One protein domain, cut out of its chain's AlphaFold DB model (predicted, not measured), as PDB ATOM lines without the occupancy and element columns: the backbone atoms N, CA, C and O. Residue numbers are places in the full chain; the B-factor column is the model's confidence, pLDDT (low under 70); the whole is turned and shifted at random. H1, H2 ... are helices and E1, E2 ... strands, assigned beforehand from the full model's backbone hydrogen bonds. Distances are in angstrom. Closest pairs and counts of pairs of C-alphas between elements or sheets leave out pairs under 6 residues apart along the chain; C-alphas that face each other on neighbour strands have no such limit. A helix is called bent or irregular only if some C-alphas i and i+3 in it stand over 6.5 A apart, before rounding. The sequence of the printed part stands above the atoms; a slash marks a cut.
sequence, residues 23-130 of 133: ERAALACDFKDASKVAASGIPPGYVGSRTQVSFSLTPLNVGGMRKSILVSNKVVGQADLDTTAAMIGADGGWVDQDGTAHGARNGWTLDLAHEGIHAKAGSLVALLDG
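What this domain is: This is residues 23 to 130 of the 133 residues of an uncharacterized protein of Paraburkholderia fungorum (UniProt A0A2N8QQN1). One six-stranded sheet is curled like part of a barrel and folded back on itself, its leaf of E1, E2 and E6 facing E4 and E5 with E3 as the hinge, and the two helices H1 and H2 pack on one and the same face of it, H1 over E2 and E6 and H2 over E6 and E3. The printed part has 108 residues, with the order H1 E1 E2 H2 E3 E4 E5 E6 along it. The sheet runs E1 E2 E6 E3 E4 E5, all antiparallel, and the class is mixed, helices and strands. The whole is compact and rounded, with a radius of gyration of the C-alphas of 12.3 A and spans of 36 by 30 by 22 A.

How they stand to each other: H1, residues 23 to 39, is on the sheet at a height of 8.7 A, over E2, residues 65 to 75, and E6, residues 123 to 129. It runs slantwise to the strands, only just, at 31 degrees to E2 on the local plane; its closest C-alphas to E2 are those of Ser 35 and Leu 70, 7.3 A apart. E1, residues 54 to 62, forms a hairpin with E2, with N 58 and O 69 at 2.9 A. E2 and E6 are antiparallel neighbours, with N 70 and O 126 at 2.9 A. H2, residues 78 to 88, is on the same face as H1 at a height of 8.1 A, along the strands and over E6 and E3, residues 92 to 95; its closest C-alphas to E3 are those of Ala 85 and Gly 93, 4.8 A apart. H1 and H2 touch at a steep tilt of 50 degrees, the same way, with the C-alphas of Ala 28 and Ile 88 closest at 4.5 A. E2, H2 and E3 form a split strand-helix-strand unit, two strands running the same way with E6 between them, and its crossover is right-handed. E3 and E6 are antiparallel neighbours, with N 93 and O 125 within hydrogen-bond range at 2.8 A. E3, E4, residues 100 to 103, and E5, residues 109 to 111, form a meander, each strand the antiparallel neighbour of the one before, with N 94 and O 102 at 2.9 A and N 101 and O 110 at 2.8 A. With E6 they form a Greek key, E3 being the antiparallel neighbour of E6. In H1 every O i to N i+4 pair is within hydrogen-bond range; in H2, which is irregular with C-alphas 79 and 82 at 7.8 A, 5 of 7 are.

Where its parts are: H1 begins at C-alpha 23 (225.094, 228.329, 184.669) and is 24.6 A long. E1 is 24.1 A long and E2 28.2 A; H2 measures 16.2 A and E6 19.7 A. E6 ends at C-alpha 129 (211.185, 225.980, 206.655).

The domain as a whole: The C-alphas of Glu 23 and Gly 64 are farthest apart, at 36.1 A. The printed part has no cut. The links H1 to E1 and E5 to E6 are long; in the first, residues 46 to 47 pair antiparallel with residues 54 to 55 of E1. The mean pLDDT of the printed part is 88.6, with residues 41 to 45 and 130 under 70.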
ATOM      1  N   GLU A  23     226.113 229.374 184.484       88.19
ATOM      2  CA  GLU A  23     225.094 228.329 184.669       88.19
ATOM      3  C   GLU A  23     224.790 228.075 186.156       88.19
ATOM      4  O   GLU A  23     223.629 227.963 186.546       88.19
ATOM      5  N   ARG A  24     225.823 228.069 187.008       89.31
ATOM      6  CA  ARG A  24     225.670 227.892 188.462       89.31
ATOM      7  C   ARG A  24     224.918 229.058 189.107       89.31
ATOM      8  O   ARG A  24     224.049 228.831 189.943       89.31
ATOM      9  N   ALA A  25     225.208 230.296 188.696       90.19
ATOM     10  CA  ALA A  25     224.484 231.471 189.180       90.19
ATOM     11  C   ALA A  25     223.024 231.463 188.709       90.19
ATOM     12  O   ALA A  25     222.122 231.697 189.507       90.19
ATOM     13  N   ALA A  26     222.779 231.133 187.440       92.31
ATOM     14  CA  ALA A  26     221.436 230.992 186.891       92.31
ATOM     15  C   ALA A  26     220.617 229.937 187.654       92.31
ATOM     16  O   ALA A  26     219.463 230.194 187.997       92.31
ATOM     17  N   LEU A  27     221.227 228.794 187.983       92.38
ATOM     18  CA  LEU A  27     220.586 227.727 188.745       92.38
ATOM     19  C   LEU A  27     220.271 228.146 190.183       92.38
ATOM     20  O   LEU A  27     219.155 227.931 190.648       92.38
ATOM     21  N   ALA A  28     221.214 228.792 190.872       92.88
ATOM     22  CA  ALA A  28     220.982 229.333 192.211       92.88
ATOM     23  C   ALA A  28     219.831 230.355 192.228       92.88
ATOM     24  O   ALA A  28     219.004 230.365 193.141       92.88
ATOM     25  N   CYS A  29     219.726 231.184 191.188       93.38
ATOM     26  CA  CYS A  29     218.612 232.111 191.025       93.38
ATOM     27  C   CYS A  29     217.273 231.401 190.798       93.38
ATOM     28  O   CYS A  29     216.271 231.808 191.384       93.38
ATOM     29  N   ASP A  30     217.249 230.332 190.000       93.75
ATOM     30  CA  ASP A  30     216.044 229.519 189.819       93.75
ATOM     31  C   ASP A  30     215.635 228.802 191.118       93.75
ATOM     32  O   ASP A  30     214.446 228.763 191.423       93.75
ATOM     33  N   PHE A  31     216.586 228.332 191.939       93.50
ATOM     34  CA  PHE A  31     216.306 227.839 193.295       93.50
ATOM     35  C   PHE A  31     215.671 228.919 194.173       93.50
ATOM     36  O   PHE A  31     214.655 228.672 194.817       93.50
ATOM     37  N   LYS A  32     216.230 230.135 194.180       91.00
ATOM     38  CA  LYS A  32     215.690 231.258 194.961       91.00
ATOM     39  C   LYS A  32     214.255 231.593 194.559       91.00
ATOM     40  O   LYS A  32     213.432 231.896 195.422       91.00
ATOM     41  N   ASP A  33     213.952 231.561 193.266       90.44
ATOM     42  CA  ASP A  33     212.602 231.815 192.770       90.44
ATOM     43  C   ASP A  33     211.655 230.642 193.088       90.44
ATOM     44  O   ASP A  33     210.552 230.875 193.585       90.44
ATOM     45  N   ALA A  34     212.106 229.395 192.931       90.44
ATOM     46  CA  ALA A  34     211.353 228.202 193.313       90.44
ATOM     47  C   ALA A  34     211.008 228.172 194.813       90.44
ATOM     48  O   ALA A  34     209.867 227.893 195.173       90.44
ATOM     49  N   SER A  35     211.948 228.531 195.694       88.50
ATOM     50  CA  SER A  35     211.720 228.600 197.143       88.50
ATOM     51  C   SER A  35     210.698 229.673 197.535       88.50
ATOM     52  O   SER A  35     209.908 229.472 198.454       88.50
ATOM     53  N   LYS A  36     210.645 230.810 196.825       86.31
ATOM     54  CA  LYS A  36     209.598 231.827 197.053       86.31
ATOM     55  C   LYS A  36     208.217 231.324 196.640       86.31
ATOM     56  O   LYS A  36     207.236 231.579 197.336       86.31
ATOM     57  N   VAL A  37     208.141 230.611 195.515       81.00
ATOM     58  CA  VAL A  37     206.898 229.964 195.073       81.00
ATOM     59  C   VAL A  37     206.489 228.875 196.071       81.00
ATOM     60  O   VAL A  37     205.311 228.778 196.396       81.00
ATOM     61  N   ALA A  38     207.449 228.139 196.643       77.44
ATOM     62  CA  ALA A  38     207.217 227.164 197.713       77.44
ATOM     63  C   ALA A  38     206.512 227.762 198.922       77.44
ATOM     64  O   ALA A  38     205.513 227.208 199.376       77.44
ATOM     65  N   ALA A  39     206.965 228.931 199.372       71.81
ATOM     66  CA  ALA A  39     206.326 229.654 200.464       71.81
ATOM     67  C   ALA A  39     204.875 230.075 200.153       71.81
ATOM     68  O   ALA A  39     204.099 230.301 201.075       71.81
ATOM     69  N   SER A  40     204.500 230.163 198.872       70.88
ATOM     70  CA  SER A  40     203.150 230.535 198.417       70.88
ATOM     71  C   SER A  40     202.285 229.324 198.018       70.88
ATOM     72  O   SER A  40     201.133 229.504 197.629       70.88
ATOM     73  N   GLY A  41     202.836 228.104 198.109       64.31
ATOM     74  CA  GLY A  41     202.274 226.861 197.576       64.31
ATOM     75  C   GLY A  41     202.747 226.587 196.144       64.31
ATOM     76  O   GLY A  41     202.307 227.253 195.207       64.31
ATOM     77  N   ILE A  42     203.633 225.597 195.942       61.72
ATOM     78  CA  ILE A  42     204.030 225.215 194.572       61.72
ATOM     79  C   ILE A  42     202.895 224.413 193.925       61.72
ATOM     80  O   ILE A  42     202.392 223.471 194.543       61.72
ATOM     81  N   PRO A  43     202.528 224.690 192.661       56.91
ATOM     82  CA  PRO A  43     201.961 223.647 191.810       56.91
ATOM     83  C   PRO A  43     202.907 222.424 191.749       56.91
ATOM     84  O   PRO A  43     204.086 222.535 192.055       56.91
ATOM     85  N   PRO A  44     202.451 221.233 191.338       60.06
ATOM     86  CA  PRO A  44     203.244 219.996 191.431       60.06
ATOM     87  C   PRO A  44     204.590 219.984 190.668       60.06
ATOM     88  O   PRO A  44     205.362 219.040 190.812       60.06
ATOM     89  N   GLY A  45     204.915 221.027 189.898       69.62
ATOM     90  CA  GLY A  45     206.262 221.272 189.392       69.62
ATOM     91  C   GLY A  45     206.498 222.755 189.109       69.62
ATOM     92  O   GLY A  45     205.631 223.439 188.564       69.62
ATOM     93  N   TYR A  46     207.688 223.245 189.456       86.31
ATOM     94  CA  TYR A  46     208.198 224.547 189.018       86.31
ATOM     95  C   TYR A  46     209.315 224.322 187.999       86.31
ATOM     96  O   TYR A  46     210.153 223.443 188.185       86.31
ATOM     97  N   VAL A  47     209.343 225.105 186.922       91.50
ATOM     98  CA  VAL A  47     210.434 225.077 185.940       91.50
ATOM     99  C   VAL A  47     211.166 226.408 186.000       91.50
ATOM    100  O   VAL A  47     210.566 227.467 185.813       91.50
ATOM    101  N   GLY A  48     212.467 226.344 186.272       91.62
ATOM    102  CA  GLY A  48     213.342 227.501 186.354       91.62
ATOM    103  C   GLY A  48     213.388 228.254 185.032       91.62
ATOM    104  O   GLY A  48     213.687 227.687 183.982       91.62
ATOM    105  N   SER A  49     213.103 229.551 185.074       91.00
ATOM    106  CA  SER A  49     213.050 230.377 183.864       91.00
ATOM    107  C   SER A  49     214.417 230.555 183.194       91.00
ATOM    108  O   SER A  49     214.478 230.779 181.983       91.00
ATOM    109  N   ARG A  50     215.517 230.433 183.952       92.75
ATOM    110  CA  ARG A  50     216.876 230.691 183.457       92.75
ATOM    111  C   ARG A  50     217.544 229.435 182.917       92.75
ATOM    112  O   ARG A  50     218.193 229.493 181.880       92.75
ATOM    113  N   THR A  51     217.378 228.315 183.611       92.44
ATOM    114  CA  THR A  51     218.067 227.052 183.312       92.44
ATOM    115  C   THR A  51     217.158 225.973 182.734       92.44
ATOM    116  O   THR A  51     217.661 224.954 182.272       92.44
ATOM    117  N   GLN A  52     215.833 226.173 182.759       93.38
ATOM    118  CA  GLN A  52     214.823 225.166 182.400       93.38
ATOM    119  C   GLN A  52     214.883 223.891 183.265       93.38
ATOM    120  O   GLN A  52     214.290 222.865 182.932       93.38
ATOM    121  N   VAL A  53     215.575 223.955 184.406       93.12
ATOM    122  CA  VAL A  53     215.610 222.889 185.409       93.12
ATOM    123  C   VAL A  53     214.242 222.773 186.065       93.12
ATOM    124  O   VAL A  53     213.605 223.773 186.389       93.12
ATOM    125  N   SER A  54     213.780 221.541 186.246       93.06
ATOM    126  CA  SER A  54     212.520 221.264 186.931       93.06
ATOM    127  C   SER A  54     212.767 221.021 188.410       93.06
ATOM    128  O   SER A  54     213.746 220.374 188.790       93.06
ATOM    129  N   PHE A  55     211.844 221.511 189.223       92.81
ATOM    130  CA  PHE A  55     211.867 221.424 190.668       92.81
ATOM    131  C   PHE A  55     210.589 220.761 191.162       92.81
ATOM    132  O   PHE A  55     209.489 221.076 190.704       92.81
ATOM    133  N   SER A  56     210.756 219.870 192.129       90.38
ATOM    134  CA  SER A  56     209.672 219.241 192.878       90.38
ATOM    135  C   SER A  56     209.782 219.652 194.338       90.38
ATOM    136  O   SER A  56     210.891 219.772 194.855       90.38
ATOM    137  N   LEU A  57     208.649 219.898 194.992       89.38
ATOM    138  CA  LEU A  57     208.601 220.210 196.415       89.38
ATOM    139  C   LEU A  57     207.901 219.081 197.147       89.38
ATOM    140  O   LEU A  57     206.770 218.739 196.808       89.38
ATOM    141  N   THR A  58     208.554 218.567 198.182       88.62
ATOM    142  CA  THR A  58     207.956 217.572 199.069       88.62
ATOM    143  C   THR A  58     207.851 218.143 200.479       88.62
ATOM    144  O   THR A  58     208.875 218.544 201.037       88.62
ATOM    145  N   PRO A  59     206.643 218.218 201.067       87.88
ATOM    146  CA  PRO A  59     206.473 218.534 202.478       87.88
ATOM    147  C   PRO A  59     207.116 217.459 203.353       87.88
ATOM    148  O   PRO A  59     206.998 216.273 203.063       87.88
ATOM    149  N   LEU A  60     207.751 217.878 204.439       87.31
ATOM    150  CA  LEU A  60     208.444 217.008 205.381       87.31
ATOM    151  C   LEU A  60     207.968 217.275 206.807       87.31
ATOM    152  O   LEU A  60     207.602 218.405 207.156       87.31
ATOM    153  N   ASN A  61     208.058 216.251 207.652       82.56
ATOM    154  CA  ASN A  61     207.883 216.388 209.092       82.56
ATOM    155  C   ASN A  61     209.142 215.902 209.816       82.56
ATOM    156  O   ASN A  61     209.243 214.745 210.210       82.56
ATOM    157  N   VAL A  62     210.108 216.806 209.983       74.62
ATOM    158  CA  VAL A  62     211.421 216.481 210.552       74.62
ATOM    159  C   VAL A  62     211.472 216.986 211.987       74.62
ATOM    160  O   VAL A  62     211.386 218.191 212.231       74.62
ATOM    161  N   GLY A  63     211.593 216.074 212.954       71.12
ATOM    162  CA  GLY A  63     211.701 216.435 214.373       71.12
ATOM    163  C   GLY A  63     210.497 217.219 214.915       71.12
ATOM    164  O   GLY A  63     210.661 218.050 215.804       71.12
ATOM    165  N   GLY A  64     209.300 217.007 214.355       73.25
ATOM    166  CA  GLY A  64     208.072 217.720 214.731       73.25
ATOM    167  C   GLY A  64     207.918 219.113 214.107       73.25
ATOM    168  O   GLY A  64     206.923 219.788 214.371       73.25
ATOM    169  N   MET A  65     208.870 219.548 213.276       79.94
ATOM    170  CA  MET A  65     208.785 220.794 212.519       79.94
ATOM    171  C   MET A  65     208.312 220.522 211.093       79.94
ATOM    172  O   MET A  65     208.821 219.633 210.406       79.94
ATOM    173  N   ARG A  66     207.371 221.346 210.617       85.44
ATOM    174  CA  ARG A  66     207.000 221.362 209.202       85.44
ATOM    175  C   ARG A  66     208.144 221.969 208.411       85.44
ATOM    176  O   ARG A  66     208.486 223.133 208.604       85.44
ATOM    177  N   LYS A  67     208.715 221.175 207.520       88.56
ATOM    178  CA  LYS A  67     209.707 221.613 206.540       88.56
ATOM    179  C   LYS A  67     209.226 221.232 205.153       88.56
ATOM    180  O   LYS A  67     208.178 220.611 204.977       88.56
ATOM    181  N   SER A  68     209.961 221.625 204.136       89.75
ATOM    182  CA  SER A  68     209.785 221.092 202.794       89.75
ATOM    183  C   SER A  68     211.135 221.005 202.123       89.75
ATOM    184  O   SER A  68     212.005 221.828 202.383       89.75
ATOM    185  N   ILE A  69     211.319 220.024 201.253       92.56
ATOM    186  CA  ILE A  69     212.527 219.931 200.446       92.56
ATOM    187  C   ILE A  69     212.194 220.167 198.988       92.56
ATOM    188  O   ILE A  69     211.300 219.540 198.415       92.56
ATOM    189  N   LEU A  70     212.917 221.114 198.404       93.69
ATOM    190  CA  LEU A  70     212.894 221.383 196.985       93.69
ATOM    191  C   LEU A  70     214.001 220.560 196.331       93.69
ATOM    192  O   LEU A  70     215.168 220.717 196.679       93.69
ATOM    193  N   VAL A  71     213.652 219.705 195.377       94.31
ATOM    194  CA  VAL A  71     214.595 218.840 194.663       94.31
ATOM    195  C   VAL A  71     214.619 219.224 193.195       94.31
ATOM    196  O   VAL A  71     213.574 219.244 192.538       94.31
ATOM    197  N   SER A  72     215.812 219.504 192.673       95.00
ATOM    198  CA  SER A  72     216.015 219.759 191.248       95.00
ATOM    199  C   SER A  72     216.307 218.475 190.466       95.00
ATOM    200  O   SER A  72     216.952 217.546 190.961       95.00
ATOM    201  N   ASN A  73     215.900 218.441 189.196       93.94
ATOM    202  CA  ASN A  73     216.282 217.370 188.269       93.94
ATOM    203  C   ASN A  73     217.703 217.532 187.689       93.94
ATOM    204  O   ASN A  73     218.144 216.691 186.901       93.94
ATOM    205  N   LYS A  74     218.423 218.600 188.059       93.88
ATOM    206  CA  LYS A  74     219.797 218.858 187.626       93.88
ATOM    207  C   LYS A  74     220.766 218.046 188.471       93.88
ATOM    208  O   LYS A  74     220.798 218.193 189.687       93.88
ATOM    209  N   VAL A  75     221.598 217.256 187.798       94.69
ATOM    210  CA  VAL A  75     222.727 216.550 188.409       94.69
ATOM    211  C   VAL A  75     224.004 217.338 188.147       94.69
ATOM    212  O   VAL A  75     224.260 217.761 187.015       94.69
ATOM    213  N   VAL A  76     224.794 217.538 189.196       92.62
ATOM    214  CA  VAL A  76     226.099 218.200 189.148       92.62
ATOM    215  C   VAL A  76     227.195 217.181 189.470       92.62
ATOM    216  O   VAL A  76     226.984 216.234 190.226       92.62
ATOM    217  N   GLY A  77     228.365 217.342 188.850       91.06
ATOM    218  CA  GLY A  77     229.514 216.476 189.107       91.06
ATOM    219  C   GLY A  77     230.018 216.618 190.544       91.06
ATOM    220  O   GLY A  77     229.990 217.707 191.110       91.06
ATOM    221  N   GLN A  78     230.528 215.526 191.117       87.31
ATOM    222  CA  GLN A  78     230.891 215.451 192.538       87.31
ATOM    223  C   GLN A  78     231.870 216.545 192.993       87.31
ATOM    224  O   GLN A  78     231.720 217.081 194.086       87.31
ATOM    225  N   ALA A  79     232.822 216.928 192.134       88.44
ATOM    226  CA  ALA A  79     233.797 217.981 192.418       88.44
ATOM    227  C   ALA A  79     233.170 219.375 192.630       88.44
ATOM    228  O   ALA A  79     233.776 220.226 193.272       88.44
ATOM    229  N   ASP A  80     231.961 219.605 192.112       89.94
ATOM    230  CA  ASP A  80     231.293 220.907 192.110       89.94
ATOM    231  C   ASP A  80     230.099 220.986 193.078       89.94
ATOM    232  O   ASP A  80     229.511 222.063 193.217       89.94
ATOM    233  N   LEU A  81     229.710 219.881 193.730       89.38
ATOM    234  CA  LEU A  81     228.458 219.796 194.495       89.38
ATOM    235  C   LEU A  81     228.407 220.788 195.652       89.38
ATOM    236  O   LEU A  81     227.494 221.608 195.695       89.38
ATOM    237  N   ASP A  82     229.401 220.770 196.541       87.12
ATOM    238  CA  ASP A  82     229.399 221.646 197.718       87.12
ATOM    239  C   ASP A  82     229.478 223.130 197.321       87.12
ATOM    240  O   ASP A  82     228.738 223.962 197.841       87.12
ATOM    241  N   THR A  83     230.285 223.464 196.306       90.31
ATOM    242  CA  THR A  83     230.378 224.844 195.801       90.31
ATOM    243  C   THR A  83     229.059 225.303 195.176       90.31
ATOM    244  O   THR A  83     228.618 226.425 195.421       90.31
ATOM    245  N   THR A  84     228.406 224.452 194.381       89.69
ATOM    246  CA  THR A  84     227.139 224.807 193.725       89.69
ATOM    247  C   THR A  84     225.989 224.868 194.732       89.69
ATOM    248  O   THR A  84     225.179 225.791 194.668       89.69
ATOM    249  N   ALA A  85     225.951 223.960 195.711       92.88
ATOM    250  CA  ALA A  85     225.005 224.000 196.823       92.88
ATOM    251  C   ALA A  85     225.178 225.274 197.664       92.88
ATOM    252  O   ALA A  85     224.199 225.951 197.969       92.88
ATOM    253  N   ALA A  86     226.419 225.680 197.950       92.06
ATOM    254  CA  ALA A  86     226.703 226.916 198.676       92.06
ATOM    255  C   ALA A  86     226.243 228.182 197.925       92.06
ATOM    256  O   ALA A  86     225.934 229.186 198.567       92.06
ATOM    257  N   MET A  87     226.170 228.153 196.586       91.69
ATOM    258  CA  MET A  87     225.617 229.265 195.800       91.69
ATOM    259  C   MET A  87     224.096 229.397 195.935       91.69
ATOM    260  O   MET A  87     223.582 230.501 195.773       91.69
ATOM    261  N   ILE A  88     223.381 228.306 196.234       92.88
ATOM    262  CA  ILE A  88     221.939 228.349 196.521       92.88
ATOM    263  C   ILE A  88     221.689 229.106 197.835       92.88
ATOM    264  O   ILE A  88     220.748 229.893 197.925       92.88
ATOM    265  N   GLY A  89     222.557 228.908 198.832       90.62
ATOM    266  CA  GLY A  89     222.498 229.569 200.135       90.62
ATOM    267  C   GLY A  89     222.632 228.581 201.292       90.62
ATOM    268  O   GLY A  89     223.013 227.432 201.090       90.62
ATOM    269  N   ALA A  90     222.309 229.028 202.510       89.44
ATOM    270  CA  ALA A  90     222.387 228.202 203.724       89.44
ATOM    271  C   ALA A  90     221.453 226.978 203.682       89.44
ATOM    272  O   ALA A  90     221.776 225.927 204.229       89.44
ATOM    273  N   ASP A  91     220.330 227.111 202.978       92.31
ATOM    274  CA  ASP A  91     219.340 226.051 202.799       92.31
ATOM    275  C   ASP A  91     219.727 225.073 201.684       92.31
ATOM    276  O   ASP A  91     219.137 224.001 201.569       92.31
ATOM    277  N   GLY A  92     220.695 225.446 200.843       95.25
ATOM    278  CA  GLY A  92     221.138 224.664 199.699       95.25
ATOM    279  C   GLY A  92     221.846 223.382 200.116       95.25
ATOM    280  O   GLY A  92     222.528 223.340 201.136       95.25
ATOM    281  N   GLY A  93     221.719 222.342 199.302       96.69
ATOM    282  CA  GLY A  93     222.353 221.053 199.534       96.69
ATOM    283  C   GLY A  93     222.483 220.216 198.268       96.69
ATOM    284  O   GLY A  93     222.129 220.646 197.166       96.69
ATOM    285  N   TRP A  94     222.986 219.000 198.437       96.25
ATOM    286  CA  TRP A  94     223.185 218.020 197.374       96.25
ATOM    287  C   TRP A  94     222.877 216.602 197.858       96.25
ATOM    288  O   TRP A  94     222.937 216.332 199.050       96.25
ATOM    289  N   VAL A  95     222.547 215.696 196.938       96.25
ATOM    290  CA  VAL A  95     222.222 214.292 197.247       96.25
ATOM    291  C   VAL A  95     223.423 213.394 196.976       96.25
ATOM    292  O   VAL A  95     224.024 213.479 195.902       96.25
ATOM    293  N   ASP A  96     223.778 212.533 197.922       94.19
ATOM    294  CA  ASP A  96     224.849 211.549 197.768       94.19
ATOM    295  C   ASP A  96     224.395 210.262 197.055       94.19
ATOM    296  O   ASP A  96     223.314 210.190 196.469       94.19
ATOM    297  N   GLN A  97     225.267 209.252 197.032       92.62
ATOM    298  CA  GLN A  97     224.988 207.965 196.389       92.62
ATOM    299  C   GLN A  97     223.986 207.102 197.160       92.62
ATOM    300  O   GLN A  97     223.311 206.280 196.542       92.62
ATOM    301  N   ASP A  98     223.867 207.319 198.468       91.94
ATOM    302  CA  ASP A  98     222.959 206.588 199.349       91.94
ATOM    303  C   ASP A  98     221.551 207.207 199.348       91.94
ATOM    304  O   ASP A  98     220.621 206.661 199.938       91.94
ATOM    305  N   GLY A  99     221.368 208.338 198.654       92.81
ATOM    306  CA  GLY A  99     220.114 209.087 198.641       92.81
ATOM    307  C   GLY A  99     219.971 210.032 199.834       92.81
ATOM    308  O   GLY A  99     218.883 210.550 200.076       92.81
ATOM    309  N   THR A 100     221.051 210.300 200.566       94.88
ATOM    310  CA  THR A 100     221.064 211.279 201.655       94.88
ATOM    311  C   THR A 100     221.344 212.665 201.091       94.88
ATOM    312  O   THR A 100     222.290 212.878 200.333       94.88
ATOM    313  N   ALA A 101     220.516 213.633 201.465       95.56
ATOM    314  CA  ALA A 101     220.763 215.036 201.198       95.56
ATOM    315  C   ALA A 101     221.673 215.640 202.273       95.56
ATOM    316  O   ALA A 101     221.391 215.547 203.468       95.56
ATOM    317  N   HIS A 102     222.726 216.314 201.825       95.38
ATOM    318  CA  HIS A 102     223.684 217.047 202.642       95.38
ATOM    319  C   HIS A 102     223.545 218.534 202.364       95.38
ATOM    320  O   HIS A 102     223.665 218.979 201.220       95.38
ATOM    321  N   GLY A 103     223.312 219.314 203.411       94.56
ATOM    322  CA  GLY A 103     223.364 220.764 203.342       94.56
ATOM    323  C   GLY A 103     224.769 221.244 203.005       94.56
ATOM    324  O   GLY A 103     225.767 220.647 203.418       94.56
ATOM    325  N   ALA A 104     224.853 222.354 202.278       90.25
ATOM    326  CA  ALA A 104     226.108 223.025 201.986       90.25
ATOM    327  C   ALA A 104     226.890 223.245 203.286       90.25
ATOM    328  O   ALA A 104     226.320 223.639 204.310       90.25
ATOM    329  N   ARG A 105     228.203 222.987 203.251       84.94
ATOM    330  CA  ARG A 105     229.077 223.098 204.436       84.94
ATOM    331  C   ARG A 105     228.622 222.243 205.633       84.94
ATOM    332  O   ARG A 105     228.922 222.594 206.774       84.94
ATOM    333  N   ASN A 106     227.916 221.138 205.386       83.06
ATOM    334  CA  ASN A 106     227.395 220.211 206.399       83.06
ATOM    335  C   ASN A 106     226.431 220.861 207.411       83.06
ATOM    336  O   ASN A 106     226.387 220.463 208.572       83.06
ATOM    337  N   GLY A 107     225.664 221.874 206.989       86.88
ATOM    338  CA  GLY A 107     224.717 222.566 207.873       86.88
ATOM    339  C   GLY A 107     223.526 221.709 208.318       86.88
ATOM    340  O   GLY A 107     222.922 221.987 209.352       86.88
ATOM    341  N   TRP A 108     223.183 220.677 207.547       92.25
ATOM    342  CA  TRP A 108     222.093 219.746 207.833       92.25
ATOM    343  C   TRP A 108     222.267 218.453 207.030       92.25
ATOM    344  O   TRP A 108     223.001 218.419 206.044       92.25
ATOM    345  N   THR A 109     221.569 217.397 207.440       94.38
ATOM    346  CA  THR A 109     221.498 216.118 206.719       94.38
ATOM    347  C   THR A 109     220.070 215.592 206.754       94.38
ATOM    348  O   THR A 109     219.400 215.723 207.780       94.38
ATOM    349  N   LEU A 110     219.611 214.988 205.662       93.75
ATOM    350  CA  LEU A 110     218.281 214.392 205.563       93.75
ATOM    351  C   LEU A 110     218.324 213.121 204.710       93.75
ATOM    352  O   LEU A 110     218.739 213.169 203.556       93.75
ATOM    353  N   ASP A 111     217.852 212.006 205.257       93.31
ATOM    354  CA  ASP A 111     217.666 210.764 204.505       93.31
ATOM    355  C   ASP A 111     216.411 210.885 203.624       93.31
ATOM    356  O   ASP A 111     215.286 210.841 204.119       93.31
ATOM    357  N   LEU A 112     216.593 211.078 202.313       91.75
ATOM    358  CA  LEU A 112     215.464 211.253 201.393       91.75
ATOM    359  C   LEU A 112     214.705 209.951 201.161       91.75
ATOM    360  O   LEU A 112     213.490 209.979 200.960       91.75
ATOM    361  N   ALA A 113     215.402 208.814 201.194       83.88
ATOM    362  CA  ALA A 113     214.789 207.516 200.968       83.88
ATOM    363  C   ALA A 113     213.814 207.171 202.101       83.88
ATOM    364  O   ALA A 113     212.726 206.659 201.826       83.88
ATOM    365  N   HIS A 114     214.157 207.516 203.347       86.31
ATOM    366  CA  HIS A 114     213.250 207.383 204.490       86.31
ATOM    367  C   HIS A 114     211.960 208.200 204.325       86.31
ATOM    368  O   HIS A 114     210.881 207.740 204.694       86.31
ATOM    369  N   GLU A 115     212.055 209.376 203.703       84.62
ATOM    370  CA  GLU A 115     210.921 210.266 203.415       84.62
ATOM    371  C   GLU A 115     210.154 209.873 202.131       84.62
ATOM    372  O   GLU A 115     209.219 210.563 201.720       84.62
ATOM    373  N   GLY A 116     210.537 208.776 201.463       86.56
ATOM    374  CA  GLY A 116     209.928 208.332 200.202       86.56
ATOM    375  C   GLY A 116     210.261 209.224 198.999       86.56
ATOM    376  O   GLY A 116     209.566 209.188 197.982       86.56
ATOM    377  N   ILE A 117     211.313 210.036 199.102       89.81
ATOM    378  CA  ILE A 117     211.750 210.972 198.070       89.81
ATOM    379  C   ILE A 117     212.867 210.328 197.258       89.81
ATOM    380  O   ILE A 117     213.955 210.044 197.753       89.81
ATOM    381  N   HIS A 118     212.619 210.152 195.963       88.75
ATOM    382  CA  HIS A 118     213.606 209.610 195.038       88.75
ATOM    383  C   HIS A 118     214.294 210.734 194.263       88.75
ATOM    384  O   HIS A 118     213.715 211.330 193.353       88.75
ATOM    385  N   ALA A 119     215.554 210.995 194.600       93.00
ATOM    386  CA  ALA A 119     216.431 211.916 193.885       93.00
ATOM    387  C   ALA A 119     217.653 211.168 193.338       93.00
ATOM    388  O   ALA A 119     218.059 210.139 193.874       93.00
ATOM    389  N   LYS A 120     218.243 211.669 192.248       94.94
ATOM    390  CA  LYS A 120     219.479 211.092 191.708       94.94
ATOM    391  C   LYS A 120     220.664 211.580 192.536       94.94
ATOM    392  O   LYS A 120     220.692 212.740 192.937       94.94
ATOM    393  N   ALA A 121     221.676 210.734 192.713       95.31
ATOM    394  CA  ALA A 121     222.957 211.175 193.251       95.31
ATOM    395  C   ALA A 121     223.496 212.364 192.433       95.31
ATOM    396  O   ALA A 121     223.440 212.366 191.199       95.31
ATOM    397  N   GLY A 122     223.981 213.387 193.128       95.69
ATOM    398  CA  GLY A 122     224.407 214.664 192.562       95.69
ATOM    399  C   GLY A 122     223.272 215.643 192.238       95.69
ATOM    400  O   GLY A 122     223.555 216.727 191.725       95.69
ATOM    401  N   SER A 123     222.005 215.308 192.520       96.50
ATOM    402  CA  SER A 123     220.910 216.285 192.491       96.50
ATOM    403  C   SER A 123     221.159 217.397 193.504       96.50
ATOM    404  O   SER A 123     221.566 217.132 194.633       96.50
ATOM    405  N   LEU A 124     220.864 218.640 193.123       97.12
ATOM    406  CA  LEU A 124     220.832 219.757 194.069       97.12
ATOM    407  C   LEU A 124     219.462 219.865 194.731       97.12
ATOM    408  O   LEU A 124     218.430 219.611 194.091       97.12
ATOM    409  N   VAL A 125     219.463 220.299 195.987       96.25
ATOM    410  CA  VAL A 125     218.272 220.438 196.825       96.25
ATOM    411  C   VAL A 125     218.300 221.733 197.639       96.25
ATOM    412  O   VAL A 125     219.347 222.364 197.773       96.25
ATOM    413  N   ALA A 126     217.155 222.120 198.197       95.00
ATOM    414  CA  ALA A 126     217.069 223.144 199.233       95.00
ATOM    415  C   ALA A 126     216.085 222.722 200.332       95.00
ATOM    416  O   ALA A 126     214.955 222.336 200.022       95.00
ATOM    417  N   LEU A 127     216.502 222.796 201.599       94.00
ATOM    418  CA  LEU A 127     215.657 222.504 202.757       94.00
ATOM    419  C   LEU A 127     215.007 223.793 203.261       94.00
ATOM    420  O   LEU A 127     215.672 224.667 203.797       94.00
ATOM    421  N   LEU A 128     213.698 223.897 203.091       90.69
ATOM    422  CA  LEU A 128     212.916 225.086 203.401       90.69
ATOM    423  C   LEU A 128     212.165 224.892 204.715       90.69
ATOM    424  O   LEU A 128     211.602 223.824 204.976       90.69
ATOM    425  N   ASP A 129     212.103 225.944 205.522       86.38
ATOM    426  CA  ASP A 129     211.185 225.980 206.655       86.38
ATOM    427  C   ASP A 129     209.739 226.065 206.154       86.38
ATOM    428  O   ASP A 129     209.411 226.833 205.246       86.38
ATOM    429  N   GLY A 130     208.858 225.248 206.731       68.06
ATOM    430  CA  GLY A 130     207.426 225.350 206.486       68.06
ATOM    431  C   GLY A 130     206.867 226.585 207.185       68.06
ATOM    432  O   GLY A 130     207.344 226.972 208.253       68.06
TER     433      GLY A 130